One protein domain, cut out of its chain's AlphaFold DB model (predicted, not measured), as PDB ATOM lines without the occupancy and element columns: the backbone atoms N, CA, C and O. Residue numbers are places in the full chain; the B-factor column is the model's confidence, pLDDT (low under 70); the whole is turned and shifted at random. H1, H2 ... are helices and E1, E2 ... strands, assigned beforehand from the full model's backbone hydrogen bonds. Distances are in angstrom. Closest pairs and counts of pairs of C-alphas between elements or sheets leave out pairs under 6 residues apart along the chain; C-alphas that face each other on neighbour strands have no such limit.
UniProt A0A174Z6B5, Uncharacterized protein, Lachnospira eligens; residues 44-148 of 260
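AT A GLANCE: This is residues 44 to 148 of the 260 residues of an uncharacterized protein of Lachnospira eligens (UniProt A0A174Z6B5). A strongly twisted sheet of four strands curls round helix H1, and beyond this body the helix H3 reaches away from the sheet, with the short H2 between H3 and strand E4. The free tip at residues 75 to 80, of which 78 to 80 belong to H3, and the far turn of the E3 and E4 hairpin mark the two ends of the long axis. The printed part has 105 residues, with three named helices and then four named strands, in the order H1 H2 H3 E1 E2 E3 E4; the class is mixed, helices and strands. The sheet, E1 - E2 - E3 - E4, is antiparallel throughout. The whole is compact, with a radius of gyration of the C-alphas of 14.3 A and spans of 43 by 29 by 25 A.

IN THESE COORDINATES: Begin with the sheet: E1 is residues 98 to 102, 14.1 A long, and E2 is residues 113 to 118, 16.9 A. E3, residues 121 to 133, spans 32.1 A and bends by 74 degrees at residue 124. E4, residues 136 to 143, spans 21.0 A and ends at C-alpha 143, (367.216, 339.151, 228.639). Find C-alpha 45 at (363.343, 324.220, 220.391); from there H1 runs to residue 57 over 18.6 A. H2, residues 62 to 67, spans 10.3 A, and H3, residues 78 to 93, runs 22.1 A from C-alpha 78 at (367.465, 339.542, 250.323).

HOW THE PARTS SIT: The strands form a meander, each the antiparallel neighbour of the one before, and each successive pair is a hairpin. Look for N 99 and O 117 at 2.9 A between E1 and E2, N 114 and O 127 at 2.9 A between E2 and E3, and N 128 and O 141 at 2.9 A between E3 and E4. H1 and H2 are on the same face of the sheet, two layers. The closest C-alphas of H1 and E1 are Thr 53 and Trp 98, 6.2 A; those of H1 and E4 are Pro 45 and Trp 137, 5.8 A. H2 is over E4 and stands up from the sheet at 45 degrees, with Tyr 67 and Val 142 the closest C-alphas at 5.6 A. H3 is not on the sheet; with residues 85 to 89 alone it touches H2, the closest C-alphas being Thr 65 and Val 85 at 6.2 A, about perpendicular at 74 degrees. In H1 and H3 every O i to N i+4 pair is within hydrogen-bond range; in H2 it is 0 of 2, with 2 of 3 O i to N i+3 pairs.

THE WHOLE: The C-alphas of Tyr 75 and Lys 134, the two farthest apart, are 43.8 A apart. Residues 69 to 70 pair in parallel with residues 146 to 147. The printed part has no cut, no link is long, and no printed residue is under 70 in pLDDT.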
ATOM      1  N   ARG A  44     362.478 319.575 219.339       92.12
ATOM      2  CA  ARG A  44     362.522 320.881 218.693       92.12
ATOM      3  C   ARG A  44     362.560 321.999 219.735       92.12
ATOM      4  O   ARG A  44     361.840 321.924 220.728       92.12
ATOM      5  N   PRO A  45     363.321 323.074 219.489       93.81
ATOM      6  CA  PRO A  45     363.343 324.220 220.391       93.81
ATOM      7  C   PRO A  45     361.979 324.920 220.466       93.81
ATOM      8  O   PRO A  45     361.638 325.473 221.506       93.81
ATOM      9  N   GLU A  46     361.163 324.855 219.405       94.50
ATOM     10  CA  GLU A  46     359.802 325.406 219.430       94.50
ATOM     11  C   GLU A  46     358.919 324.733 220.494       94.50
ATOM     12  O   GLU A  46     358.162 325.417 221.170       94.50
ATOM     13  N   TYR A  47     359.084 323.428 220.740       93.69
ATOM     14  CA  TYR A  47     358.332 322.730 221.787       93.69
ATOM     15  C   TYR A  47     358.681 323.229 223.199       93.69
ATOM     16  O   TYR A  47     357.817 323.285 224.071       93.69
ATOM     17  N   ALA A  48     359.940 323.614 223.437       94.44
ATOM     18  CA  ALA A  48     360.329 324.244 224.698       94.44
ATOM     19  C   ALA A  48     359.711 325.645 224.838       94.44
ATOM     20  O   ALA A  48     359.211 325.981 225.906       94.44
ATOM     21  N   MET A  49     359.672 326.429 223.755       95.75
ATOM     22  CA  MET A  49     359.013 327.740 223.750       95.75
ATOM     23  C   MET A  49     357.499 327.656 223.954       95.75
ATOM     24  O   MET A  49     356.941 328.501 224.653       95.75
ATOM     25  N   ASP A  50     356.838 326.647 223.385       95.06
ATOM     26  CA  ASP A  50     355.408 326.405 223.601       95.06
ATOM     27  C   ASP A  50     355.126 326.151 225.087       95.06
ATOM     28  O   ASP A  50     354.250 326.795 225.660       95.06
ATOM     29  N   LYS A  51     355.936 325.304 225.739       93.19
ATOM     30  CA  LYS A  51     355.848 325.062 227.189       93.19
ATOM     31  C   LYS A  51     356.089 326.316 228.019       93.19
ATOM     32  O   LYS A  51     355.352 326.565 228.961       93.19
ATOM     33  N   ILE A  52     357.109 327.097 227.675       93.81
ATOM     34  CA  ILE A  52     357.414 328.357 228.361       93.81
ATOM     35  C   ILE A  52     356.229 329.324 228.255       93.81
ATOM     36  O   ILE A  52     355.809 329.920 229.242       93.81
ATOM     37  N   THR A  53     355.665 329.460 227.057       93.19
ATOM     38  CA  THR A  53     354.518 330.343 226.818       93.19
ATOM     39  C   THR A  53     353.278 329.850 227.567       93.19
ATOM     40  O   THR A  53     352.547 330.658 228.131       93.19
ATOM     41  N   GLU A  54     353.064 328.533 227.625       92.38
ATOM     42  CA  GLU A  54     352.007 327.906 228.425       92.38
ATOM     43  C   GLU A  54     352.202 328.168 229.927       92.38
ATOM     44  O   GLU A  54     351.254 328.574 230.591       92.38
ATOM     45  N   GLN A  55     353.420 328.027 230.461       91.62
ATOM     46  CA  GLN A  55     353.734 328.350 231.860       91.62
ATOM     47  C   GLN A  55     353.425 329.814 232.192       91.62
ATOM     48  O   GLN A  55     352.781 330.091 233.202       91.62
ATOM     49  N   ILE A  56     353.804 330.742 231.308       91.50
ATOM     50  CA  ILE A  56     353.475 332.167 231.450       91.50
ATOM     51  C   ILE A  56     351.951 332.374 231.470       91.50
ATOM     52  O   ILE A  56     351.435 333.065 232.346       91.50
ATOM     53  N   GLN A  57     351.213 331.741 230.552       89.56
ATOM     54  CA  GLN A  57     349.746 331.837 230.494       89.56
ATOM     55  C   GLN A  57     349.057 331.225 231.723       89.56
ATOM     56  O   GLN A  57     348.015 331.719 232.154       89.56
ATOM     57  N   LEU A  58     349.637 330.173 232.302       89.06
ATOM     58  CA  LEU A  58     349.175 329.542 233.540       89.06
ATOM     59  C   LEU A  58     349.625 330.288 234.805       89.06
ATOM     60  O   LEU A  58     349.279 329.859 235.903       89.06
ATOM     61  N   GLN A  59     350.358 331.399 234.661       85.44
ATOM     62  CA  GLN A  59     350.927 332.186 235.762       85.44
ATOM     63  C   GLN A  59     351.911 331.391 236.640       85.44
ATOM     64  O   GLN A  59     352.163 331.747 237.791       85.44
ATOM     65  N   ASP A  60     352.500 330.331 236.088       87.88
ATOM     66  CA  ASP A  60     353.564 329.550 236.716       87.88
ATOM     67  C   ASP A  60     354.929 330.135 236.327       87.88
ATOM     68  O   ASP A  60     355.701 329.568 235.556       87.88
ATOM     69  N   THR A  61     355.190 331.353 236.804       84.62
ATOM     70  CA  THR A  61     356.357 332.157 236.407       84.62
ATOM     71  C   THR A  61     357.486 332.132 237.438       84.62
ATOM     72  O   THR A  61     358.430 332.913 237.333       84.62
ATOM     73  N   GLY A  62     357.418 331.246 238.436       82.75
ATOM     74  CA  GLY A  62     358.414 331.165 239.511       82.75
ATOM     75  C   GLY A  62     359.831 330.901 239.002       82.75
ATOM     76  O   GLY A  62     360.785 331.470 239.517       82.75
ATOM     77  N   ASP A  63     359.970 330.123 237.927       86.38
ATOM     78  CA  ASP A  63     361.268 329.825 237.316       86.38
ATOM     79  C   ASP A  63     361.928 331.036 236.634       86.38
ATOM     80  O   ASP A  63     363.126 330.982 236.352       86.38
ATOM     81  N   PHE A  64     361.186 332.118 236.362       90.50
ATOM     82  CA  PHE A  64     361.721 333.320 235.711       90.50
ATOM     83  C   PHE A  64     362.460 334.249 236.667       90.50
ATOM     84  O   PHE A  64     363.306 335.015 236.212       90.50
ATOM     85  N   THR A  65     362.192 334.168 237.973       91.56
ATOM     86  CA  THR A  65     362.798 335.067 238.970       91.56
ATOM     87  C   THR A  65     364.323 334.979 238.968       91.56
ATOM     88  O   THR A  65     364.994 335.990 239.123       91.56
ATOM     89  N   LYS A  66     364.880 333.794 238.692       91.56
ATOM     90  CA  LYS A  66     366.331 333.555 238.630       91.56
ATOM     91  C   LYS A  66     367.041 334.228 237.450       91.56
ATOM     92  O   LYS A  66     368.265 334.245 237.430       91.56
ATOM     93  N   TYR A  67     366.290 334.703 236.456       93.19
ATOM     94  CA  TYR A  67     366.825 335.410 235.289       93.19
ATOM     95  C   TYR A  67     366.542 336.915 235.337       93.19
ATOM     96  O   TYR A  67     366.849 337.627 234.385       93.19
ATOM     97  N   VAL A  68     365.915 337.409 236.407       93.19
ATOM     98  CA  VAL A  68     365.696 338.844 236.577       93.19
ATOM     99  C   VAL A  68     367.010 339.479 236.991       93.19
ATOM    100  O   VAL A  68     367.621 339.065 237.974       93.19
ATOM    101  N   HIS A  69     367.439 340.487 236.242       91.81
ATOM    102  CA  HIS A  69     368.548 341.322 236.664       91.81
ATOM    103  C   HIS A  69     368.104 342.233 237.813       91.81
ATOM    104  O   HIS A  69     367.037 342.842 237.737       91.81
ATOM    105  N   THR A  70     368.911 342.300 238.866       91.00
ATOM    106  CA  THR A  70     368.678 343.135 240.048       91.00
ATOM    107  C   THR A  70     369.969 343.844 240.434       91.00
ATOM    108  O   THR A  70     371.060 343.362 240.112       91.00
ATOM    109  N   GLY A  71     369.855 344.917 241.214       82.44
ATOM    110  CA  GLY A  71     371.006 345.522 241.886       82.44
ATOM    111  C   GLY A  71     371.736 344.541 242.817       82.44
ATOM    112  O   GLY A  71     371.158 343.553 243.277       82.44
ATOM    113  N   GLU A  72     373.019 344.809 243.093       76.88
ATOM    114  CA  GLU A  72     373.911 343.875 243.801       76.88
ATOM    115  C   GLU A  72     373.472 343.578 245.243       76.88
ATOM    116  O   GLU A  72     373.706 342.469 245.715       76.88
ATOM    117  N   ASN A  73     372.827 344.530 245.935       82.50
ATOM    118  CA  ASN A  73     372.305 344.351 247.294       82.50
ATOM    119  C   ASN A  73     371.118 345.285 247.553       82.50
ATOM    120  O   ASN A  73     371.286 346.499 247.470       82.50
ATOM    121  N   ALA A  74     369.956 344.736 247.909       89.19
ATOM    122  CA  ALA A  74     368.818 345.530 248.373       89.19
ATOM    123  C   ALA A  74     369.083 346.122 249.760       89.19
ATOM    124  O   ALA A  74     369.628 345.433 250.629       89.19
ATOM    125  N   TYR A  75     368.646 347.362 249.981       89.75
ATOM    126  CA  TYR A  75     368.763 348.026 251.283       89.75
ATOM    127  C   TYR A  75     368.045 347.241 252.394       89.75
ATOM    128  O   TYR A  75     368.562 347.068 253.495       89.75
ATOM    129  N   GLU A  76     366.876 346.691 252.076       90.25
ATOM    130  CA  GLU A  76     366.010 345.940 252.986       90.25
ATOM    131  C   GLU A  76     366.480 344.493 253.213       90.25
ATOM    132  O   GLU A  76     365.938 343.776 254.057       90.25
ATOM    133  N   GLY A  77     367.479 344.043 252.448       89.81
ATOM    134  CA  GLY A  77     367.981 342.674 252.453       89.81
ATOM    135  C   GLY A  77     367.314 341.746 251.431       89.81
ATOM    136  O   GLY A  77     366.410 342.112 250.678       89.81
ATOM    137  N   SER A  78     367.788 340.497 251.393       88.38
ATOM    138  CA  SER A  78     367.465 339.542 250.323       88.38
ATOM    139  C   SER A  78     365.998 339.108 250.283       88.38
ATOM    140  O   SER A  78     365.474 338.855 249.206       88.38
ATOM    141  N   GLU A  79     365.313 339.026 251.427       90.06
ATOM    142  CA  GLU A  79     363.903 338.601 251.460       90.06
ATOM    143  C   GLU A  79     362.980 339.619 250.779       90.06
ATOM    144  O   GLU A  79     362.071 339.245 250.037       90.06
ATOM    145  N   ALA A  80     363.228 340.911 251.000       89.06
ATOM    146  CA  ALA A  80     362.477 341.980 250.356       89.06
ATOM    147  C   ALA A  80     362.762 342.043 248.849       89.06
ATOM    148  O   ALA A  80     361.833 342.264 248.072       89.06
ATOM    149  N   LEU A  81     364.010 341.786 248.442       91.31
ATOM    150  CA  LEU A  81     364.378 341.659 247.033       91.31
ATOM    151  C   LEU A  81     363.625 340.507 246.357       91.31
ATOM    152  O   LEU A  81     363.019 340.699 245.306       91.31
ATOM    153  N   ASP A  82     363.611 339.326 246.978       91.06
ATOM    154  CA  ASP A  82     362.908 338.153 246.452       91.06
ATOM    155  C   ASP A  82     361.404 338.420 246.276       91.06
ATOM    156  O   ASP A  82     360.795 337.979 245.295       91.06
ATOM    157  N   GLU A  83     360.788 339.139 247.217       91.69
ATOM    158  CA  GLU A  83     359.387 339.553 247.130       91.69
ATOM    159  C   GLU A  83     359.158 340.538 245.976       91.69
ATOM    160  O   GLU A  83     358.269 340.310 245.151       91.69
ATOM    161  N   ALA A  84     360.001 341.567 245.859       92.69
ATOM    162  CA  ALA A  84     359.922 342.560 244.791       92.69
ATOM    163  C   ALA A  84     360.094 341.930 243.400       92.69
ATOM    164  O   ALA A  84     359.316 342.209 242.488       92.69
ATOM    165  N   VAL A  85     361.049 341.008 243.243       93.19
ATOM    166  CA  VAL A  85     361.275 340.269 241.991       93.19
ATOM    167  C   VAL A  85     360.065 339.405 241.626       93.19
ATOM    168  O   VAL A  85     359.665 339.354 240.458       93.19
ATOM    169  N   ARG A  86     359.444 338.728 242.603       91.44
ATOM    170  CA  ARG A  86     358.228 337.927 242.370       91.44
ATOM    171  C   ARG A  86     357.059 338.795 241.923       91.44
ATOM    172  O   ARG A  86     356.344 338.414 240.995       91.44
ATOM    173  N   GLU A  87     356.863 339.938 242.571       91.44
ATOM    174  CA  GLU A  87     355.814 340.887 242.205       91.44
ATOM    175  C   GLU A  87     356.063 341.490 240.816       91.44
ATOM    176  O   GLU A  87     355.159 341.490 239.979       91.44
ATOM    177  N   TYR A  88     357.301 341.897 240.525       92.81
ATOM    178  CA  TYR A  88     357.721 342.374 239.209       92.81
ATOM    179  C   TYR A  88     357.402 341.357 238.108       92.81
ATOM    180  O   TYR A  88     356.711 341.686 237.143       92.81
ATOM    181  N   ILE A  89     357.839 340.103 238.269       92.31
ATOM    182  CA  ILE A  89     357.579 339.034 237.298       92.31
ATOM    183  C   ILE A  89     356.082 338.831 237.088       92.31
ATOM    184  O   ILE A  89     355.635 338.711 235.946       92.31
ATOM    185  N   LYS A  90     355.300 338.819 238.171       88.75
ATOM    186  CA  LYS A  90     353.847 338.671 238.094       88.75
ATOM    187  C   LYS A  90     353.223 339.814 237.291       88.75
ATOM    188  O   LYS A  90     352.416 339.558 236.406       88.75
ATOM    189  N   ASN A  91     353.630 341.054 237.542       88.81
ATOM    190  CA  ASN A  91     353.099 342.222 236.841       88.81
ATOM    191  C   ASN A  91     353.516 342.250 235.361       88.81
ATOM    192  O   ASN A  91     352.714 342.581 234.487       88.81
ATOM    193  N   VAL A  92     354.754 341.856 235.054       90.25
ATOM    194  CA  VAL A  92     355.260 341.827 233.678       90.25
ATOM    195  C   VAL A  92     354.601 340.710 232.869       90.25
ATOM    196  O   VAL A  92     354.144 340.970 231.753       90.25
ATOM    197  N   LEU A  93     354.528 339.489 233.416       87.75
ATOM    198  CA  LEU A  93     354.177 338.271 232.676       87.75
ATOM    199  C   LEU A  93     352.712 337.816 232.814       87.75
ATOM    200  O   LEU A  93     352.211 337.192 231.882       87.75
ATOM    201  N   CYS A  94     351.983 338.121 233.895       73.44
ATOM    202  CA  CYS A  94     350.641 337.544 234.113       73.44
ATOM    203  C   CYS A  94     349.501 338.219 233.333       73.44
ATOM    204  O   CYS A  94     348.366 337.741 233.381       73.44
ATOM    205  N   GLU A  95     349.776 339.302 232.605       77.88
ATOM    206  CA  GLU A  95     348.775 340.008 231.802       77.88
ATOM    207  C   GLU A  95     349.027 339.845 230.298       77.88
ATOM    208  O   GLU A  95     350.165 339.972 229.840       77.88
ATOM    209  N   GLY A  96     347.951 339.656 229.529       83.44
ATOM    210  CA  GLY A  96     347.966 339.629 228.062       83.44
ATOM    211  C   GLY A  96     348.168 338.244 227.441       83.44
ATOM    212  O   GLY A  96     348.469 337.253 228.107       83.44
ATOM    213  N   ALA A  97     347.973 338.168 226.125       89.88
ATOM    214  CA  ALA A  97     348.210 336.963 225.345       89.88
ATOM    215  C   ALA A  97     349.675 336.897 224.900       89.88
ATOM    216  O   ALA A  97     350.137 337.716 224.098       89.88
ATOM    217  N   TRP A  98     350.394 335.888 225.388       93.75
ATOM    218  CA  TRP A  98     351.797 335.678 225.052       93.75
ATOM    219  C   TRP A  98     351.979 334.775 223.836       93.75
ATOM    220  O   TRP A  98     351.323 333.743 223.695       93.75
ATOM    221  N   ALA A  99     352.904 335.171 222.970       95.06
ATOM    222  CA  ALA A  99     353.406 334.401 221.841       95.06
ATOM    223  C   ALA A  99     354.915 334.643 221.693       95.06
ATOM    224  O   ALA A  99     355.508 335.436 222.422       95.06
ATOM    225  N   TYR A 100     355.555 334.001 220.719       96.56
ATOM    226  CA  TYR A 100     356.984 334.181 220.469       96.56
ATOM    227  C   TYR A 100     357.308 334.236 218.975       96.56
ATOM    228  O   TYR A 100     356.506 333.895 218.103       96.56
ATOM    229  N   THR A 101     358.504 334.715 218.653       96.31
ATOM    230  CA  THR A 101     359.041 334.711 217.292       96.31
ATOM    231  C   THR A 101     360.549 334.508 217.313       96.31
ATOM    232  O   THR A 101     361.203 334.829 218.302       96.31
ATOM    233  N   LYS A 102     361.123 333.977 216.230       96.31
ATOM    234  CA  LYS A 102     362.580 333.817 216.120       96.31
ATOM    235  C   LYS A 102     363.238 335.195 216.145       96.31
ATOM    236  O   LYS A 102     362.810 336.096 215.417       96.31
ATOM    237  N   LYS A 103     364.270 335.365 216.973       95.06
ATOM    238  CA  LYS A 103     365.025 336.617 217.030       95.06
ATOM    239  C   LYS A 103     365.848 336.755 215.749       95.06
ATOM    240  O   LYS A 103     366.742 335.959 215.467       95.06
ATOM    241  N   SER A 104     365.502 337.750 214.937       89.56
ATOM    242  CA  SER A 104     366.190 338.014 213.671       89.56
ATOM    243  C   SER A 104     367.648 338.391 213.925       89.56
ATOM    244  O   SER A 104     367.903 339.286 214.721       89.56
ATOM    245  N   GLY A 105     368.580 337.744 213.224       90.00
ATOM    246  CA  GLY A 105     370.019 338.017 213.322       90.00
ATOM    247  C   GLY A 105     370.761 337.235 214.410       90.00
ATOM    248  O   GLY A 105     371.971 337.092 214.300       90.00
ATOM    249  N   GLU A 106     370.056 336.678 215.398       91.19
ATOM    250  CA  GLU A 106     370.663 335.934 216.518       91.19
ATOM    251  C   GLU A 106     370.263 334.454 216.542       91.19
ATOM    252  O   GLU A 106     371.010 333.608 217.026       91.19
ATOM    253  N   TYR A 107     369.095 334.114 215.990       93.25
ATOM    254  CA  TYR A 107     368.637 332.732 215.949       93.25
ATOM    255  C   TYR A 107     369.545 331.850 215.083       93.25
ATOM    256  O   TYR A 107     369.720 332.097 213.887       93.25
ATOM    257  N   THR A 108     370.002 330.738 215.658       89.81
ATOM    258  CA  THR A 108     370.630 329.631 214.927       89.81
ATOM    259  C   THR A 108     370.010 328.295 215.343       89.81
ATOM    260  O   THR A 108     369.316 328.208 216.354       89.81
ATOM    261  N   ASN A 109     370.233 327.235 214.562       86.12
ATOM    262  CA  ASN A 109     369.733 325.900 214.918       86.12
ATOM    263  C   ASN A 109     370.453 325.307 216.142       86.12
ATOM    264  O   ASN A 109     369.873 324.478 216.839       86.12
ATOM    265  N   ASP A 110     371.699 325.724 216.383       87.69
ATOM    266  CA  ASP A 110     372.518 325.246 217.500       87.69
ATOM    267  C   ASP A 110     372.306 326.086 218.767       87.69
ATOM    268  O   ASP A 110     372.301 325.537 219.864       87.69
ATOM    269  N   ASN A 111     372.054 327.391 218.606       89.44
ATOM    270  CA  ASN A 111     371.726 328.338 219.674       89.44
ATOM    271  C   ASN A 111     370.424 329.072 219.305       89.44
ATOM    272  O   ASN A 111     370.462 330.135 218.669       89.44
ATOM    273  N   PRO A 112     369.257 328.475 219.594       94.88
ATOM    274  CA  PRO A 112     367.980 329.068 219.254       94.88
ATOM    275  C   PRO A 112     367.635 330.211 220.213       94.88
ATOM    276  O   PRO A 112     367.608 330.041 221.429       94.88
ATOM    277  N   VAL A 113     367.316 331.367 219.627       97.56
ATOM    278  CA  VAL A 113     366.970 332.600 220.346       97.56
ATOM    279  C   VAL A 113     365.592 333.086 219.916       97.56
ATOM    280  O   VAL A 113     365.306 333.233 218.720       97.56
ATOM    281  N   TYR A 114     364.726 333.359 220.886       97.62
ATOM    282  CA  TYR A 114     363.351 333.783 220.644       97.62
ATOM    283  C   TYR A 114     363.045 335.096 221.349       97.62
ATOM    284  O   TYR A 114     363.474 335.328 222.467       97.62
ATOM    285  N   GLN A 115     362.262 335.946 220.694       97.12
ATOM    286  CA  GLN A 115     361.720 337.167 221.278       97.12
ATOM    287  C   GLN A 115     360.250 336.940 221.615       97.12
ATOM    288  O   GLN A 115     359.492 336.453 220.763       97.12
ATOM    289  N   LEU A 116     359.846 337.302 222.831       95.75
ATOM    290  CA  LEU A 116     358.451 337.217 223.232       95.75
ATOM    291  C   LEU A 116     357.617 338.335 222.598       95.75
ATOM    292  O   LEU A 116     358.100 339.393 222.183       95.75
ATOM    293  N   LYS A 117     356.325 338.053 222.482       95.19
ATOM    294  CA  LYS A 117     355.301 338.988 222.053       95.19
ATOM    295  C   LYS A 117     354.164 338.981 223.056       95.19
ATOM    296  O   LYS A 117     353.676 337.905 223.392       95.19
ATOM    297  N   LYS A 118     353.706 340.165 223.438       94.19
ATOM    298  CA  LYS A 118     352.518 340.378 224.263       94.19
ATOM    299  C   LYS A 118     351.467 341.068 223.405       94.19
ATOM    300  O   LYS A 118     351.762 342.067 222.751       94.19
ATOM    301  N   ASP A 119     350.286 340.466 223.308       92.81
ATOM    302  CA  ASP A 119     349.153 340.971 222.518       92.81
ATOM    303  C   ASP A 119     349.528 341.300 221.057       92.81
ATOM    304  O   ASP A 119     349.085 342.273 220.451       92.81
ATOM    305  N   GLY A 120     350.402 340.469 220.478       90.81
ATOM    306  CA  GLY A 120     350.894 340.601 219.103       90.81
ATOM    307  C   GLY A 120     352.063 341.576 218.910       90.81
ATOM    308  O   GLY A 120     352.706 341.529 217.856       90.81
ATOM    309  N   GLN A 121     352.400 342.394 219.908       93.50
ATOM    310  CA  GLN A 121     353.538 343.314 219.866       93.50
ATOM    311  C   GLN A 121     354.801 342.654 220.414       93.50
ATOM    312  O   GLN A 121     354.738 341.873 221.356       93.50
ATOM    313  N   LYS A 122     355.959 342.946 219.813       93.75
ATOM    314  CA  LYS A 122     357.253 342.454 220.311       93.75
ATOM    315  C   LYS A 122     357.585 343.127 221.639       93.75
ATOM    316  O   LYS A 122     357.421 344.336 221.747       93.75
ATOM    317  N   THR A 123     358.087 342.349 222.589       94.25
ATOM    318  CA  THR A 123     358.627 342.856 223.853       94.25
ATOM    319  C   THR A 123     360.151 342.851 223.815       94.25
ATOM    320  O   THR A 123     360.760 342.273 222.908       94.25
ATOM    321  N   ASP A 124     360.777 343.453 224.820       93.81
ATOM    322  CA  ASP A 124     362.230 343.391 224.999       93.81
ATOM    323  C   ASP A 124     362.699 342.068 225.624       93.81
ATOM    324  O   ASP A 124     363.898 341.826 225.723       93.81
ATOM    325  N   ILE A 125     361.766 341.171 225.972       95.00
ATOM    326  CA  ILE A 125     362.079 339.881 226.586       95.00
ATOM    327  C   ILE A 125     362.586 338.904 225.522       95.00
ATOM    328  O   ILE A 125     361.874 338.567 224.563       95.00
ATOM    329  N   ILE A 126     363.814 338.425 225.705       97.00
ATOM    330  CA  ILE A 126     364.502 337.499 224.800       97.00
ATOM    331  C   ILE A 126     364.878 336.243 225.576       97.00
ATOM    332  O   ILE A 126     365.523 336.329 226.613       97.00
ATOM    333  N   ILE A 127     364.499 335.079 225.056       96.81
ATOM    334  CA  ILE A 127     364.806 333.774 225.638       96.81
ATOM    335  C   ILE A 127     365.893 333.100 224.811       96.81
ATOM    336  O   ILE A 127     365.719 332.857 223.610       96.81
ATOM    337  N   TYR A 128     366.986 332.756 225.483       96.56
ATOM    338  CA  TYR A 128     368.074 331.958 224.942       96.56
ATOM    339  C   TYR A 128     367.884 330.521 225.402       96.56
ATOM    340  O   TYR A 128     367.748 330.250 226.596       96.56
ATOM    341  N   LEU A 129     367.855 329.589 224.455       96.19
ATOM    342  CA  LEU A 129     367.752 328.172 224.768       96.19
ATOM    343  C   LEU A 129     369.097 327.482 224.587       96.19
ATOM    344  O   LEU A 129     369.825 327.744 223.630       96.19
ATOM    345  N   GLU A 130     369.366 326.520 225.457       94.12
ATOM    346  CA  GLU A 130     370.484 325.596 225.325       94.12
ATOM    347  C   GLU A 130     370.005 324.150 225.299       94.12
ATOM    348  O   GLU A 130     368.898 323.797 225.724       94.12
ATOM    349  N   LYS A 131     370.868 323.287 224.772       92.12
ATOM    350  CA  LYS A 131     370.572 321.873 224.630       92.12
ATOM    351  C   LYS A 131     370.986 321.118 225.888       92.12
ATOM    352  O   LYS A 131     372.155 320.790 226.063       92.12
ATOM    353  N   ARG A 132     370.009 320.756 226.722       89.06
ATOM    354  CA  ARG A 132     370.234 319.942 227.925       89.06
ATOM    355  C   ARG A 132     370.555 318.487 227.596       89.06
ATOM    356  O   ARG A 132     371.353 317.842 228.273       89.06
ATOM    357  N   SER A 133     369.907 317.935 226.569       86.56
ATOM    358  CA  SER A 133     370.125 316.555 226.123       86.56
ATOM    359  C   SER A 133     369.858 316.403 224.624       86.56
ATOM    360  O   SER A 133     369.441 317.342 223.948       86.56
ATOM    361  N   LYS A 134     370.066 315.201 224.062       80.56
ATOM    362  CA  LYS A 134     369.858 314.938 222.624       80.56
ATOM    363  C   LYS A 134     368.486 315.415 222.116       80.56
ATOM    364  O   LYS A 134     368.412 315.850 220.967       80.56
ATOM    365  N   ASN A 135     367.461 315.361 222.971       82.69
ATOM    366  CA  ASN A 135     366.066 315.630 222.628       82.69
ATOM    367  C   ASN A 135     365.401 316.684 223.535       82.69
ATOM    368  O   ASN A 135     364.177 316.702 223.606       82.69
ATOM    369  N   GLU A 136     366.159 317.502 224.265       89.75
ATOM    370  CA  GLU A 136     365.582 318.448 225.228       89.75
ATOM    371  C   GLU A 136     366.316 319.786 225.195       89.75
ATOM    372  O   GLU A 136     367.548 319.825 225.255       89.75
ATOM    373  N   TRP A 137     365.527 320.858 225.126       94.00
ATOM    374  CA  TRP A 137     365.970 322.245 225.214       94.00
ATOM    375  C   TRP A 137     365.459 322.863 226.511       94.00
ATOM    376  O   TRP A 137     364.322 322.609 226.909       94.00
ATOM    377  N   THR A 138     366.287 323.686 227.141       93.12
ATOM    378  CA  THR A 138     365.960 324.430 228.362       93.12
ATOM    379  C   THR A 138     366.407 325.878 228.240       93.12
ATOM    380  O   THR A 138     367.199 326.209 227.361       93.12
ATOM    381  N   ILE A 139     365.885 326.745 229.109       94.88
ATOM    382  CA  ILE A 139     366.292 328.151 229.167       94.88
ATOM    383  C   ILE A 139     367.737 328.222 229.666       94.88
ATOM    384  O   ILE A 139     368.024 327.802 230.788       94.88
ATOM    385  N   ALA A 140     368.615 328.757 228.825       94.44
ATOM    386  CA  ALA A 140     369.977 329.115 229.193       94.44
ATOM    387  C   ALA A 140     369.980 330.455 229.931       94.44
ATOM    388  O   ALA A 140     370.543 330.572 231.014       94.44
ATOM    389  N   ASP A 141     369.299 331.443 229.346       94.62
ATOM    390  CA  ASP A 141     369.254 332.812 229.842       94.62
ATOM    391  C   ASP A 141     367.993 333.542 229.353       94.62
ATOM    392  O   ASP A 141     367.374 333.147 228.353       94.62
ATOM    393  N   VAL A 142     367.627 334.619 230.047       95.56
ATOM    394  CA  VAL A 142     366.551 335.530 229.654       95.56
ATOM    395  C   VAL A 142     367.044 336.967 229.762       95.56
ATOM    396  O   VAL A 142     367.459 337.416 230.819       95.56
ATOM    397  N   SER A 143     366.939 337.714 228.666       94.88
ATOM    398  CA  SER A 143     367.216 339.151 228.639       94.88
ATOM    399  C   SER A 143     365.914 339.951 228.621       94.88
ATOM    400  O   SER A 143     364.869 339.426 228.235       94.88
ATOM    401  N   GLY A 144     365.976 341.220 229.028       92.56
ATOM    402  CA  GLY A 144     364.829 342.134 229.062       92.56
ATOM    403  C   GLY A 144     363.982 342.054 230.335       92.56
ATOM    404  O   GLY A 144     362.921 342.669 230.387       92.56
ATOM    405  N   LEU A 145     364.437 341.310 231.347       94.00
ATOM    406  CA  LEU A 145     363.853 341.282 232.686       94.00
ATOM    407  C   LEU A 145     364.816 341.967 233.659       94.00
ATOM    408  O   LEU A 145     365.895 341.446 233.931       94.00
ATOM    409  N   SER A 146     364.434 343.134 234.166       92.75
ATOM    410  CA  SER A 146     365.227 343.913 235.120       92.75
ATOM    411  C   SER A 146     364.298 344.554 236.144       92.75
ATOM    412  O   SER A 146     363.309 345.203 235.792       92.75
ATOM    413  N   CYS A 147     364.610 344.309 237.409       91.81
ATOM    414  CA  CYS A 147     363.947 344.869 238.569       91.81
ATOM    415  C   CYS A 147     365.007 345.665 239.327       91.81
ATOM    416  O   CYS A 147     365.701 345.126 240.183       91.81
ATOM    417  N   GLU A 148     365.167 346.932 238.948       90.81
ATOM    418  CA  GLU A 148     366.069 347.853 239.636       90.81
ATOM    419  C   GLU A 148     365.355 348.495 240.825       90.81
ATOM    420  O   GLU A 148     364.197 348.918 240.720       90.81
TER     421      GLU A 148